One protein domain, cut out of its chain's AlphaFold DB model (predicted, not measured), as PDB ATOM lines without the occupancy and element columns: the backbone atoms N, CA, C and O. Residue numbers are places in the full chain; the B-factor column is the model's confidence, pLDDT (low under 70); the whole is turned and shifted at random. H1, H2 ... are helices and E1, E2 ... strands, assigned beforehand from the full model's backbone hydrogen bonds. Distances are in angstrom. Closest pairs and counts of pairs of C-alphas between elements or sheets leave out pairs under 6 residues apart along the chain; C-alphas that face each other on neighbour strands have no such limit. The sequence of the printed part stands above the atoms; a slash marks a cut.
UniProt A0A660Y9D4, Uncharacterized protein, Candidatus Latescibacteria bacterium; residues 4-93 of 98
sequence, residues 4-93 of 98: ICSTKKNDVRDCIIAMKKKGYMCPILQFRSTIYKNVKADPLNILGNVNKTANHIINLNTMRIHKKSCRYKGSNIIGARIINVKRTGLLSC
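Overview. This is residues 4 to 93 of the 98 residues of an uncharacterized protein of Candidatus Latescibacteria bacterium (UniProt A0A660Y9D4). A small sheet of five short strands is curled like part of a barrel, with H1 packed on one face and H2 over edge strand E1 on the other; H3 makes a corner with H2 at one end of the longest axis. The tail, residues 82 to 93, folds back from E5 to E4. The printed part has 90 residues, in the order E1 H1 E2 H2 H3 E3 E4 E5; the mixed sheet runs E1 E2 E5 E3 E4, and the class is mixed, helices and strands. It is compact, with a radius of gyration of the C-alphas of 12.5 A and spans of 36 by 26 by 22 A.

Along the chain. E1, residues 4 to 6, begins with C-alpha 4 at (-25.080, -45.967, 25.231). H1, residues 11 to 21, is 15.5 A long. E2 is residues 28 to 31, H2 residues 33 to 41, 12.7 A, and H3 residues 43 to 49. E3 is residues 56 to 59 and E4 residues 64 to 67. E5, residues 77 to 81, 13.3 A, ends with C-alpha 81 at (-30.145, -46.093, 33.726).

Arrangement. E1 and E2 are parallel, with N 5 and O 29 3.0 A apart; E1, H1 and E2 form a strand-helix-strand unit, two parallel neighbours with a helix between, its crossover right-handed. E2 and E5 are parallel, with N 81 and O 28 at 2.8 A. E5 and E3 are antiparallel, with N 80 and O 56 at 2.8 A. E3 and E4 are a hairpin, with N 66 and O 57 at 2.8 A. H1 and H2 lie on opposite faces, three layers with the sheet between helices; the closest C-alphas to E1 are Val 12 to Cys 5, 5.7 A, and Ser 33 to Ser 6, 5.5 A. H2 and H3 only just touch, only at the corner, with 3 pairs of C-alphas within 8 A, the closest Val 39 and Ile 46 at 5.6 A. Every O i to N i+4 pair is within hydrogen-bond range in H1 and H2, and 2 of 3 in H3.

Size, cuts and confidence. The C-alphas farthest apart, of Ala 41 and Arg 71, are 37.4 A apart. The printed part has no cut and no long link. Residues 48 to 49 and 51 have pLDDT under 70.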
ATOM      1  N   ILE A   4     -25.918 -46.954  24.533       88.94
ATOM      2  CA  ILE A   4     -25.080 -45.967  25.231       88.94
ATOM      3  C   ILE A   4     -25.420 -44.580  24.696       88.94
ATOM      4  O   ILE A   4     -25.346 -44.332  23.494       88.94
ATOM      5  N   CYS A   5     -25.773 -43.666  25.593       91.12
ATOM      6  CA  CYS A   5     -26.158 -42.298  25.251       91.12
ATOM      7  C   CYS A   5     -25.582 -41.299  26.257       91.12
ATOM      8  O   CYS A   5     -25.193 -41.649  27.376       91.12
ATOM      9  N   SER A   6     -25.508 -40.037  25.858       92.12
ATOM     10  CA  SER A   6     -25.029 -38.946  26.695       92.12
ATOM     11  C   SER A   6     -26.181 -38.181  27.358       92.12
ATOM     12  O   SER A   6     -27.365 -38.382  27.087       92.12
ATOM     13  N   THR A   7     -25.841 -37.244  28.238       91.06
ATOM     14  CA  THR A   7     -26.779 -36.259  28.800       91.06
ATOM     15  C   THR A   7     -27.114 -35.105  27.844       91.06
ATOM     16  O   THR A   7     -27.650 -34.085  28.289       91.06
ATOM     17  N   LYS A   8     -26.762 -35.200  26.556       89.75
ATOM     18  CA  LYS A   8     -27.212 -34.238  25.542       89.75
ATOM     19  C   LYS A   8     -28.715 -34.395  25.303       89.75
ATOM     20  O   LYS A   8     -29.285 -35.465  25.493       89.75
ATOM     21  N   LYS A   9     -29.370 -33.297  24.924       86.06
ATOM     22  CA  LYS A   9     -30.812 -33.284  24.646       86.06
ATOM     23  C   LYS A   9     -31.126 -34.305  23.542       86.06
ATOM     24  O   LYS A   9     -30.390 -34.374  22.570       86.06
ATOM     25  N   ASN A  10     -32.211 -35.060  23.711       89.44
ATOM     26  CA  ASN A  10     -32.725 -36.075  22.776       89.44
ATOM     27  C   ASN A  10     -31.857 -37.321  22.539       89.44
ATOM     28  O   ASN A  10     -32.336 -38.269  21.928       89.44
ATOM     29  N   ASP A  11     -30.654 -37.395  23.104       87.62
ATOM     30  CA  ASP A  11     -29.694 -38.459  22.781       87.62
ATOM     31  C   ASP A  11     -30.192 -39.866  23.179       87.62
ATOM     32  O   ASP A  11     -29.897 -40.863  22.527       87.62
ATOM     33  N   VAL A  12     -31.020 -39.959  24.228       91.31
ATOM     34  CA  VAL A  12     -31.691 -41.214  24.618       91.31
ATOM     35  C   VAL A  12     -32.729 -41.630  23.570       91.31
ATOM     36  O   VAL A  12     -32.794 -42.802  23.203       91.31
ATOM     37  N   ARG A  13     -33.543 -40.685  23.085       92.19
ATOM     38  CA  ARG A  13     -34.552 -40.926  22.045       92.19
ATOM     39  C   ARG A  13     -33.896 -41.415  20.753       92.19
ATOM     40  O   ARG A  13     -34.350 -42.407  20.188       92.19
ATOM     41  N   ASP A  14     -32.819 -40.764  20.333       92.25
ATOM     42  CA  ASP A  14     -32.102 -41.106  19.103       92.25
ATOM     43  C   ASP A  14     -31.431 -42.481  19.220       92.25
ATOM     44  O   ASP A  14     -31.500 -43.297  18.297       92.25
ATOM     45  N   CYS A  15     -30.884 -42.793  20.401       91.31
ATOM     46  CA  CYS A  15     -30.354 -44.117  20.724       91.31
ATOM     47  C   CYS A  15     -31.424 -45.214  20.568       91.31
ATOM     48  O   CYS A  15     -31.179 -46.217  19.898       91.31
ATOM     49  N   ILE A  16     -32.638 -45.004  21.096       91.94
ATOM     50  CA  ILE A  16     -33.757 -45.955  20.949       91.94
ATOM     51  C   ILE A  16     -34.110 -46.175  19.479       91.94
ATOM     52  O   ILE A  16     -34.307 -47.314  19.058       91.94
ATOM     53  N   ILE A  17     -34.190 -45.100  18.692       91.75
ATOM     54  CA  ILE A  17     -34.524 -45.183  17.265       91.75
ATOM     55  C   ILE A  17     -33.467 -46.010  16.524       91.75
ATOM     56  O   ILE A  17     -33.817 -46.908  15.756       91.75
ATOM     57  N   ALA A  18     -32.183 -45.752  16.784       90.00
ATOM     58  CA  ALA A  18     -31.083 -46.505  16.188       90.00
ATOM     59  C   ALA A  18     -31.110 -47.989  16.592       90.00
ATOM     60  O   ALA A  18     -30.888 -48.859  15.750       90.00
ATOM     61  N   MET A  19     -31.417 -48.288  17.856       88.62
ATOM     62  CA  MET A  19     -31.543 -49.660  18.352       88.62
ATOM     63  C   MET A  19     -32.716 -50.404  17.715       88.62
ATOM     64  O   MET A  19     -32.537 -51.529  17.255       88.62
ATOM     65  N   LYS A  20     -33.888 -49.762  17.617       86.44
ATOM     66  CA  LYS A  20     -35.086 -50.349  17.003       86.44
ATOM     67  C   LYS A  20     -34.850 -50.700  15.535       86.44
ATOM     68  O   LYS A  20     -35.222 -51.790  15.117       86.44
ATOM     69  N   LYS A  21     -34.172 -49.827  14.776       87.12
ATOM     70  CA  LYS A  21     -33.778 -50.103  13.379       87.12
ATOM     71  C   LYS A  21     -32.885 -51.339  13.239       87.12
ATOM     72  O   LYS A  21     -32.908 -51.979  12.199       87.12
ATOM     73  N   LYS A  22     -32.107 -51.666  14.274       84.88
ATOM     74  CA  LYS A  22     -31.216 -52.834  14.313       84.88
ATOM     75  C   LYS A  22     -31.831 -54.049  15.023       84.88
ATOM     76  O   LYS A  22     -31.134 -55.035  15.224       84.88
ATOM     77  N   GLY A  23     -33.097 -53.976  15.445       82.81
ATOM     78  CA  GLY A  23     -33.771 -55.054  16.178       82.81
ATOM     79  C   GLY A  23     -33.263 -55.278  17.608       82.81
ATOM     80  O   GLY A  23     -33.548 -56.310  18.209       82.81
ATOM     81  N   TYR A  24     -32.511 -54.337  18.184       83.19
ATOM     82  CA  TYR A  24     -31.913 -54.503  19.509       83.19
ATOM     83  C   TYR A  24     -32.823 -53.988  20.626       83.19
ATOM     84  O   TYR A  24     -33.284 -52.847  20.596       83.19
ATOM     85  N   MET A  25     -33.018 -54.810  21.662       80.50
ATOM     86  CA  MET A  25     -33.892 -54.513  22.809       80.50
ATOM     87  C   MET A  25     -33.139 -54.587  24.136       80.50
ATOM     88  O   MET A  25     -33.529 -55.276  25.075       80.50
ATOM     89  N   CYS A  26     -32.006 -53.902  24.207       86.12
ATOM     90  CA  CYS A  26     -31.163 -53.905  25.392       86.12
ATOM     91  C   CYS A  26     -31.386 -52.688  26.297       86.12
ATOM     92  O   CYS A  26     -31.994 -51.699  25.883       86.12
ATOM     93  N   PRO A  27     -30.898 -52.729  27.550       89.06
ATOM     94  CA  PRO A  27     -31.017 -51.586  28.433       89.06
ATOM     95  C   PRO A  27     -30.243 -50.370  27.922       89.06
ATOM     96  O   PRO A  27     -29.156 -50.505  27.349       89.06
ATOM     97  N   ILE A  28     -30.776 -49.181  28.201       92.25
ATOM     98  CA  ILE A  28     -30.117 -47.912  27.882       92.25
ATOM     99  C   ILE A  28     -29.361 -47.380  29.089       92.25
ATOM    100  O   ILE A  28     -29.890 -47.324  30.196       92.25
ATOM    101  N   LEU A  29     -28.131 -46.940  28.866       92.62
ATOM    102  CA  LEU A  29     -27.256 -46.345  29.859       92.62
ATOM    103  C   LEU A  29     -26.919 -44.918  29.422       92.62
ATOM    104  O   LEU A  29     -26.242 -44.703  28.413       92.62
ATOM    105  N   GLN A  30     -27.401 -43.942  30.189       92.62
ATOM    106  CA  GLN A  30     -27.069 -42.537  29.999       92.62
ATOM    107  C   GLN A  30     -25.843 -42.172  30.835       92.62
ATOM    108  O   GLN A  30     -25.798 -42.451  32.034       92.62
ATOM    109  N   PHE A  31     -24.877 -41.493  30.225       91.25
ATOM    110  CA  PHE A  31     -23.659 -41.023  30.882       91.25
ATOM    111  C   PHE A  31     -23.495 -39.509  30.745       91.25
ATOM    112  O   PHE A  31     -23.947 -38.898  29.774       91.25
ATOM    113  N   ARG A  32     -22.808 -38.882  31.708       90.06
ATOM    114  CA  ARG A  32     -22.350 -37.491  31.556       90.06
ATOM    115  C   ARG A  32     -21.410 -37.392  30.353       90.06
ATOM    116  O   ARG A  32     -20.708 -38.351  30.049       90.06
ATOM    117  N   SER A  33     -21.368 -36.234  29.697       86.38
ATOM    118  CA  SER A  33     -20.643 -36.042  28.430       86.38
ATOM    119  C   SER A  33     -19.173 -36.484  28.456       86.38
ATOM    120  O   SER A  33     -18.700 -37.026  27.463       86.38
ATOM    121  N   THR A  34     -18.459 -36.278  29.568       84.19
ATOM    122  CA  THR A  34     -17.057 -36.700  29.730       84.19
ATOM    123  C   THR A  34     -16.929 -38.223  29.747       84.19
ATOM    124  O   THR A  34     -16.232 -38.791  28.915       84.19
ATOM    125  N   ILE A  35     -17.688 -38.895  30.617       86.06
ATOM    126  CA  ILE A  35     -17.708 -40.363  30.720       86.06
ATOM    127  C   ILE A  35     -18.211 -40.995  29.420       86.06
ATOM    128  O   ILE A  35     -17.671 -42.000  28.981       86.06
ATOM    129  N   TYR A  36     -19.212 -40.396  28.769       87.88
ATOM    130  CA  TYR A  36     -19.744 -40.885  27.498       87.88
ATOM    131  C   TYR A  36     -18.666 -40.988  26.409       87.88
ATOM    132  O   TYR A  36     -18.632 -41.986  25.696       87.88
ATOM    133  N   LYS A  37     -17.768 -39.996  26.294       87.31
ATOM    134  CA  LYS A  37     -16.650 -40.054  25.335       87.31
ATOM    135  C   LYS A  37     -15.725 -41.236  25.630       87.31
ATOM    136  O   LYS A  37     -15.395 -41.975  24.710       87.31
ATOM    137  N   ASN A  38     -15.396 -41.450  26.903       86.00
ATOM    138  CA  ASN A  38     -14.529 -42.549  27.332       86.00
ATOM    139  C   ASN A  38     -15.186 -43.913  27.076       86.00
ATOM    140  O   ASN A  38     -14.566 -44.788  26.489       86.00
ATOM    141  N   VAL A  39     -16.470 -44.069  27.423       85.81
ATOM    142  CA  VAL A  39     -17.249 -45.292  27.151       85.81
ATOM    143  C   VAL A  39     -17.354 -45.565  25.648       85.81
ATOM    144  O   VAL A  39     -17.381 -46.718  25.236       85.81
ATOM    145  N   LYS A  40     -17.449 -44.524  24.813       83.31
ATOM    146  CA  LYS A  40     -17.520 -44.689  23.358       83.31
ATOM    147  C   LYS A  40     -16.187 -45.169  22.767       83.31
ATOM    148  O   LYS A  40     -16.220 -45.907  21.790       83.31
ATOM    149  N   ALA A  41     -15.060 -44.740  23.337       84.88
ATOM    150  CA  ALA A  41     -13.726 -45.165  22.918       84.88
ATOM    151  C   ALA A  41     -13.385 -46.579  23.419       84.88
ATOM    152  O   ALA A  41     -12.855 -47.377  22.655       84.88
ATOM    153  N   ASP A  42     -13.742 -46.897  24.666       84.38
ATOM    154  CA  ASP A  42     -13.504 -48.204  25.283       84.38
ATOM    155  C   ASP A  42     -14.731 -48.672  26.095       84.38
ATOM    156  O   ASP A  42     -14.856 -48.418  27.301       84.38
ATOM    157  N   PRO A  43     -15.691 -49.348  25.437       79.50
ATOM    158  CA  PRO A  43     -16.919 -49.769  26.093       79.50
ATOM    159  C   PRO A  43     -16.695 -50.850  27.151       79.50
ATOM    160  O   PRO A  43     -17.407 -50.861  28.152       79.50
ATOM    161  N   LEU A  44     -15.757 -51.779  26.943       78.44
ATOM    162  CA  LEU A  44     -15.626 -52.979  27.775       78.44
ATOM    163  C   LEU A  44     -15.067 -52.643  29.158       78.44
ATOM    164  O   LEU A  44     -15.700 -52.979  30.165       78.44
ATOM    165  N   ASN A  45     -13.957 -51.904  29.208       75.69
ATOM    166  CA  ASN A  45     -13.309 -51.548  30.469       75.69
ATOM    167  C   ASN A  45     -14.161 -50.587  31.296       75.69
ATOM    168  O   ASN A  45     -14.314 -50.759  32.506       75.69
ATOM    169  N   ILE A  46     -14.777 -49.588  30.653       76.94
ATOM    170  CA  ILE A  46     -15.563 -48.605  31.396       76.94
ATOM    171  C   ILE A  46     -16.874 -49.217  31.873       76.94
ATOM    172  O   ILE A  46     -17.227 -49.035  33.036       76.94
ATOM    173  N   LEU A  47     -17.588 -49.981  31.032       76.94
ATOM    174  CA  LEU A  47     -18.836 -50.612  31.461       76.94
ATOM    175  C   LEU A  47     -18.613 -51.584  32.624       76.94
ATOM    176  O   LEU A  47     -19.504 -51.671  33.463       76.94
ATOM    177  N   GLY A  48     -17.482 -52.290  32.707       69.75
ATOM    178  CA  GLY A  48     -17.161 -53.163  33.846       69.75
ATOM    179  C   GLY A  48     -17.216 -52.450  35.202       69.75
ATOM    180  O   GLY A  48     -17.711 -53.015  36.172       69.75
ATOM    181  N   ASN A  49     -16.830 -51.173  35.233       67.19
ATOM    182  CA  ASN A  49     -16.683 -50.389  36.461       67.19
ATOM    183  C   ASN A  49     -17.892 -49.511  36.808       67.19
ATOM    184  O   ASN A  49     -17.910 -48.879  37.865       67.19
ATOM    185  N   VAL A  50     -18.912 -49.421  35.943       70.88
ATOM    186  CA  VAL A  50     -20.078 -48.569  36.225       70.88
ATOM    187  C   VAL A  50     -21.251 -49.390  36.732       70.88
ATOM    188  O   VAL A  50     -21.653 -50.362  36.104       70.88
ATOM    189  N   ASN A  51     -21.884 -48.934  37.817       69.88
ATOM    190  CA  ASN A  51     -23.142 -49.503  38.292       69.88
ATOM    191  C   ASN A  51     -24.209 -49.443  37.176       69.88
ATOM    192  O   ASN A  51     -24.689 -48.363  36.817       69.88
ATOM    193  N   LYS A  52     -24.568 -50.609  36.623       73.44
ATOM    194  CA  LYS A  52     -25.515 -50.766  35.500       73.44
ATOM    195  C   LYS A  52     -26.967 -50.910  35.949       73.44
ATOM    196  O   LYS A  52     -27.828 -51.229  35.130       73.44
ATOM    197  N   THR A  53     -27.257 -50.697  37.230       81.50
ATOM    198  CA  THR A  53     -28.606 -50.904  37.758       81.50
ATOM    199  C   THR A  53     -29.583 -49.938  37.095       81.50
ATOM    200  O   THR A  53     -29.456 -48.716  37.201       81.50
ATOM    201  N   ALA A  54     -30.568 -50.497  36.394       84.69
ATOM    202  CA  ALA A  54     -31.649 -49.724  35.806       84.69
ATOM    203  C   ALA A  54     -32.495 -49.084  36.917       84.69
ATOM    204  O   ALA A  54     -33.030 -49.782  37.782       84.69
ATOM    205  N   ASN A  55     -32.632 -47.760  36.868       91.12
ATOM    206  CA  ASN A  55     -33.466 -46.970  37.778       91.12
ATOM    207  C   ASN A  55     -34.803 -46.557  37.132       91.12
ATOM    208  O   ASN A  55     -35.757 -46.207  37.829       91.12
ATOM    209  N   HIS A  56     -34.895 -46.656  35.808       94.69
ATOM    210  CA  HIS A  56     -36.073 -46.338  35.014       94.69
ATOM    211  C   HIS A  56     -36.402 -47.475  34.047       94.69
ATOM    212  O   HIS A  56     -35.623 -48.404  33.828       94.69
ATOM    213  N   ILE A  57     -37.588 -47.376  33.463       94.81
ATOM    214  CA  ILE A  57     -38.056 -48.216  32.371       94.81
ATOM    215  C   ILE A  57     -38.522 -47.292  31.250       94.81
ATOM    216  O   ILE A  57     -39.121 -46.248  31.513       94.81
ATOM    217  N   ILE A  58     -38.258 -47.670  30.004       95.06
ATOM    218  CA  ILE A  58     -38.726 -46.950  28.823       95.06
ATOM    219  C   ILE A  58     -39.681 -47.855  28.056       95.06
ATOM    220  O   ILE A  58     -39.333 -48.987  27.728       95.06
ATOM    221  N   ASN A  59     -40.876 -47.347  27.772       94.44
ATOM    222  CA  ASN A  59     -41.816 -47.996  26.872       94.44
ATOM    223  C   ASN A  59     -41.466 -47.618  25.426       94.44
ATOM    224  O   ASN A  59     -41.486 -46.436  25.069       94.44
ATOM    225  N   LEU A  60     -41.141 -48.620  24.610       91.31
ATOM    226  CA  LEU A  60     -40.652 -48.439  23.243       91.31
ATOM    227  C   LEU A  60     -41.755 -48.102  22.233       91.31
ATOM    228  O   LEU A  60     -41.462 -47.541  21.179       91.31
ATOM    229  N   ASN A  61     -43.015 -48.413  22.544       91.06
ATOM    230  CA  ASN A  61     -44.151 -48.070  21.687       91.06
ATOM    231  C   ASN A  61     -44.542 -46.599  21.866       91.06
ATOM    232  O   ASN A  61     -44.761 -45.881  20.898       91.06
ATOM    233  N   THR A  62     -44.596 -46.142  23.117       93.12
ATOM    234  CA  THR A  62     -45.053 -44.786  23.467       93.12
ATOM    235  C   THR A  62     -43.917 -43.779  23.640       93.12
ATOM    236  O   THR A  62     -44.179 -42.603  23.895       93.12
ATOM    237  N   MET A  63     -42.658 -44.224  23.526       93.62
ATOM    238  CA  MET A  63     -41.449 -43.417  23.745       93.62
ATOM    239  C   MET A  63     -41.497 -42.652  25.075       93.62
ATOM    240  O   MET A  63     -41.186 -41.458  25.156       93.62
ATOM    241  N   ARG A  64     -41.935 -43.350  26.129       95.06
ATOM    242  CA  ARG A  64     -42.220 -42.769  27.441       95.06
ATOM    243  C   ARG A  64     -41.317 -43.357  28.517       95.06
ATOM    244  O   ARG A  64     -41.103 -44.567  28.555       95.06
ATOM    245  N   ILE A  65     -40.809 -42.507  29.407       95.44
ATOM    246  CA  ILE A  65     -40.016 -42.902  30.571       95.44
ATOM    247  C   ILE A  65     -40.898 -43.079  31.813       95.44
ATOM    248  O   ILE A  65     -41.782 -42.268  32.110       95.44
ATOM    249  N   HIS A  66     -40.628 -44.150  32.551       96.06
ATOM    250  CA  HIS A  66     -41.319 -44.566  33.762       96.06
ATOM    251  C   HIS A  66     -40.309 -44.861  34.880       96.06
ATOM    252  O   HIS A  66     -39.184 -45.293  34.622       96.06
ATOM    253  N   LYS A  67     -40.730 -44.711  36.142       93.81
ATOM    254  CA  LYS A  67     -40.032 -45.327  37.281       93.81
ATOM    255  C   LYS A  67     -40.143 -46.848  37.170       93.81
ATOM    256  O   LYS A  67     -41.167 -47.356  36.707       93.81
ATOM    257  N   LYS A  68     -39.134 -47.583  37.650       90.75
ATOM    258  CA  LYS A  68     -39.125 -49.059  37.616       90.75
ATOM    259  C   LYS A  68     -40.370 -49.690  38.270       90.75
ATOM    260  O   LYS A  68     -40.901 -50.679  37.771       90.75
ATOM    261  N   SER A  69     -40.881 -49.063  39.329       91.31
ATOM    262  CA  SER A  69     -42.076 -49.479  40.077       91.31
ATOM    263  C   SER A  69     -43.418 -49.072  39.446       91.31
ATOM    264  O   SER A  69     -44.471 -49.351  40.013       91.31
ATOM    265  N   CYS A  70     -43.430 -48.414  38.280       93.94
ATOM    266  CA  CYS A  70     -44.674 -47.958  37.662       93.94
ATOM    267  C   CYS A  70     -45.578 -49.141  37.265       93.94
ATOM    268  O   CYS A  70     -45.147 -50.057  36.553       93.94
ATOM    269  N   ARG A  71     -46.850 -49.090  37.692       93.50
ATOM    270  CA  ARG A  71     -47.899 -50.049  37.295       93.50
ATOM    271  C   ARG A  71     -48.441 -49.778  35.884       93.50
ATOM    272  O   ARG A  71     -48.801 -50.708  35.181       93.50
ATOM    273  N   TYR A  72     -48.374 -48.529  35.421       92.94
ATOM    274  CA  TYR A  72     -48.883 -48.069  34.118       92.94
ATOM    275  C   TYR A  72     -47.809 -48.023  33.015       92.94
ATOM    276  O   TYR A  72     -47.844 -47.160  32.141       92.94
ATOM    277  N   LYS A  73     -46.793 -48.891  33.082       92.38
ATOM    278  CA  LYS A  73     -45.670 -48.903  32.121       92.38
ATOM    279  C   LYS A  73     -45.997 -49.550  30.771       92.38
ATOM    280  O   LYS A  73     -45.245 -49.356  29.820       92.38
ATOM    281  N   GLY A  74     -47.114 -50.273  30.681       92.44
ATOM    282  CA  GLY A  74     -47.534 -50.982  29.472       92.44
ATOM    283  C   GLY A  74     -46.609 -52.145  29.097       92.44
ATOM    284  O   GLY A  74     -45.826 -52.623  29.919       92.44
ATOM    285  N   SER A  75     -46.714 -52.586  27.843       90.31
ATOM    286  CA  SER A  75     -45.902 -53.645  27.233       90.31
ATOM    287  C   SER A  75     -44.780 -53.073  26.355       90.31
ATOM    288  O   SER A  75     -44.741 -51.870  26.091       90.31
ATOM    289  N   ASN A  76     -43.863 -53.938  25.906       91.56
ATOM    290  CA  ASN A  76     -42.694 -53.583  25.094       91.56
ATOM    291  C   ASN A  76     -41.772 -52.547  25.770       91.56
ATOM    292  O   ASN A  76     -41.673 -51.381  25.370       91.56
ATOM    293  N   ILE A  77     -41.133 -52.985  26.852       92.75
ATOM    294  CA  ILE A  77     -40.354 -52.130  27.743       92.75
ATOM    295  C   ILE A  77     -38.891 -52.559  27.799       92.75
ATOM    296  O   ILE A  77     -38.580 -53.746  27.749       92.75
ATOM    297  N   ILE A  78     -37.999 -51.590  27.994       93.44
ATOM    298  CA  ILE A  78     -36.586 -51.839  28.290       93.44
ATOM    299  C   ILE A  78     -36.176 -51.147  29.585       93.44
ATOM    300  O   ILE A  78     -36.692 -50.084  29.942       93.44
ATOM    301  N   GLY A  79     -35.226 -51.752  30.295       93.12
ATOM    302  CA  GLY A  79     -34.585 -51.108  31.435       93.12
ATOM    303  C   GLY A  79     -33.752 -49.908  30.988       93.12
ATOM    304  O   GLY A  79     -33.175 -49.900  29.902       93.12
ATOM    305  N   ALA A  80     -33.658 -48.890  31.834       92.81
ATOM    306  CA  ALA A  80     -32.800 -47.752  31.571       92.81
ATOM    307  C   ALA A  80     -32.141 -47.244  32.852       92.81
ATOM    308  O   ALA A  80     -32.777 -47.120  33.901       92.81
ATOM    309  N   ARG A  81     -30.857 -46.912  32.754       92.88
ATOM    310  CA  ARG A  81     -30.145 -46.093  33.726       92.88
ATOM    311  C   ARG A  81     -30.080 -44.674  33.186       92.88
ATOM    312  O   ARG A  81     -29.258 -44.366  32.326       92.88
ATOM    313  N   ILE A  82     -30.955 -43.817  33.693       92.38
ATOM    314  CA  ILE A  82     -31.071 -42.421  33.270       92.38
ATOM    315  C   ILE A  82     -30.565 -41.524  34.397       92.38
ATOM    316  O   ILE A  82     -31.036 -41.623  35.531       92.38
ATOM    317  N   ILE A  83     -29.591 -40.669  34.075       91.19
ATOM    318  CA  ILE A  83     -29.011 -39.692  35.007       91.19
ATOM    319  C   ILE A  83     -29.845 -38.410  34.998       91.19
ATOM    320  O   ILE A  83     -30.086 -37.818  36.044       91.19
ATOM    321  N   ASN A  84     -30.293 -37.971  33.817       91.06
ATOM    322  CA  ASN A  84     -31.069 -36.750  33.651       91.06
ATOM    323  C   ASN A  84     -32.302 -36.995  32.774       91.06
ATOM    324  O   ASN A  84     -32.240 -36.944  31.544       91.06
ATOM    325  N   VAL A  85     -33.442 -37.196  33.437       89.44
ATOM    326  CA  VAL A  85     -34.739 -37.489  32.808       89.44
ATOM    327  C   VAL A  85     -35.254 -36.349  31.922       89.44
ATOM    328  O   VAL A  85     -35.912 -36.611  30.917       89.44
ATOM    329  N   LYS A  86     -34.880 -35.094  32.223       89.00
ATOM    330  CA  LYS A  86     -35.259 -33.906  31.434       89.00
ATOM    331  C   LYS A  86     -34.511 -33.820  30.098       89.00
ATOM    332  O   LYS A  86     -34.947 -33.116  29.195       89.00
ATOM    333  N   ARG A  87     -33.385 -34.529  29.953       89.12
ATOM    334  CA  ARG A  87     -32.529 -34.511  28.751       89.12
ATOM    335  C   ARG A  87     -32.551 -35.838  27.997       89.12
ATOM    336  O   ARG A  87     -31.534 -36.286  27.490       89.12
ATOM    337  N   THR A  88     -33.710 -36.481  27.936       91.06
ATOM    338  CA  THR A  88     -33.881 -37.763  27.236       91.06
ATOM    339  C   THR A  88     -34.541 -37.602  25.864       91.06
ATOM    340  O   THR A  88     -34.307 -38.411  24.973       91.06
ATOM    341  N   GLY A  89     -35.353 -36.555  25.669       91.38
ATOM    342  CA  GLY A  89     -36.226 -36.421  24.493       91.38
ATOM    343  C   GLY A  89     -37.436 -37.366  24.505       91.38
ATOM    344  O   GLY A  89     -38.142 -37.482  23.500       91.38
ATOM    345  N   LEU A  90     -37.668 -38.050  25.630       93.81
ATOM    346  CA  LEU A  90     -38.808 -38.933  25.858       93.81
ATOM    347  C   LEU A  90     -39.932 -38.204  26.584       93.81
ATOM    348  O   LEU A  90     -39.703 -37.243  27.319       93.81
ATOM    349  N   LEU A  91     -41.151 -38.711  26.418       93.94
ATOM    350  CA  LEU A  91     -42.289 -38.263  27.212       93.94
ATOM    351  C   LEU A  91     -42.167 -38.811  28.638       93.94
ATOM    352  O   LEU A  91     -41.812 -39.968  28.831       93.94
ATOM    353  N   SER A  92     -42.519 -38.027  29.650       93.94
ATOM    354  CA  SER A  92     -42.574 -38.517  31.035       93.94
ATOM    355  C   SER A  92     -43.919 -39.172  31.340       93.94
ATOM    356  O   SER A  92     -44.973 -38.713  30.892       93.94
ATOM    357  N   CYS A  93     -43.928 -40.261  32.109       94.19
ATOM    358  CA  CYS A  93     -45.172 -40.850  32.597       94.19
ATOM    359  C   CYS A  93     -45.889 -39.932  33.589       94.19
ATOM    360  O   CYS A  93     -45.370 -39.632  34.658       94.19
TER     361      CYS A  93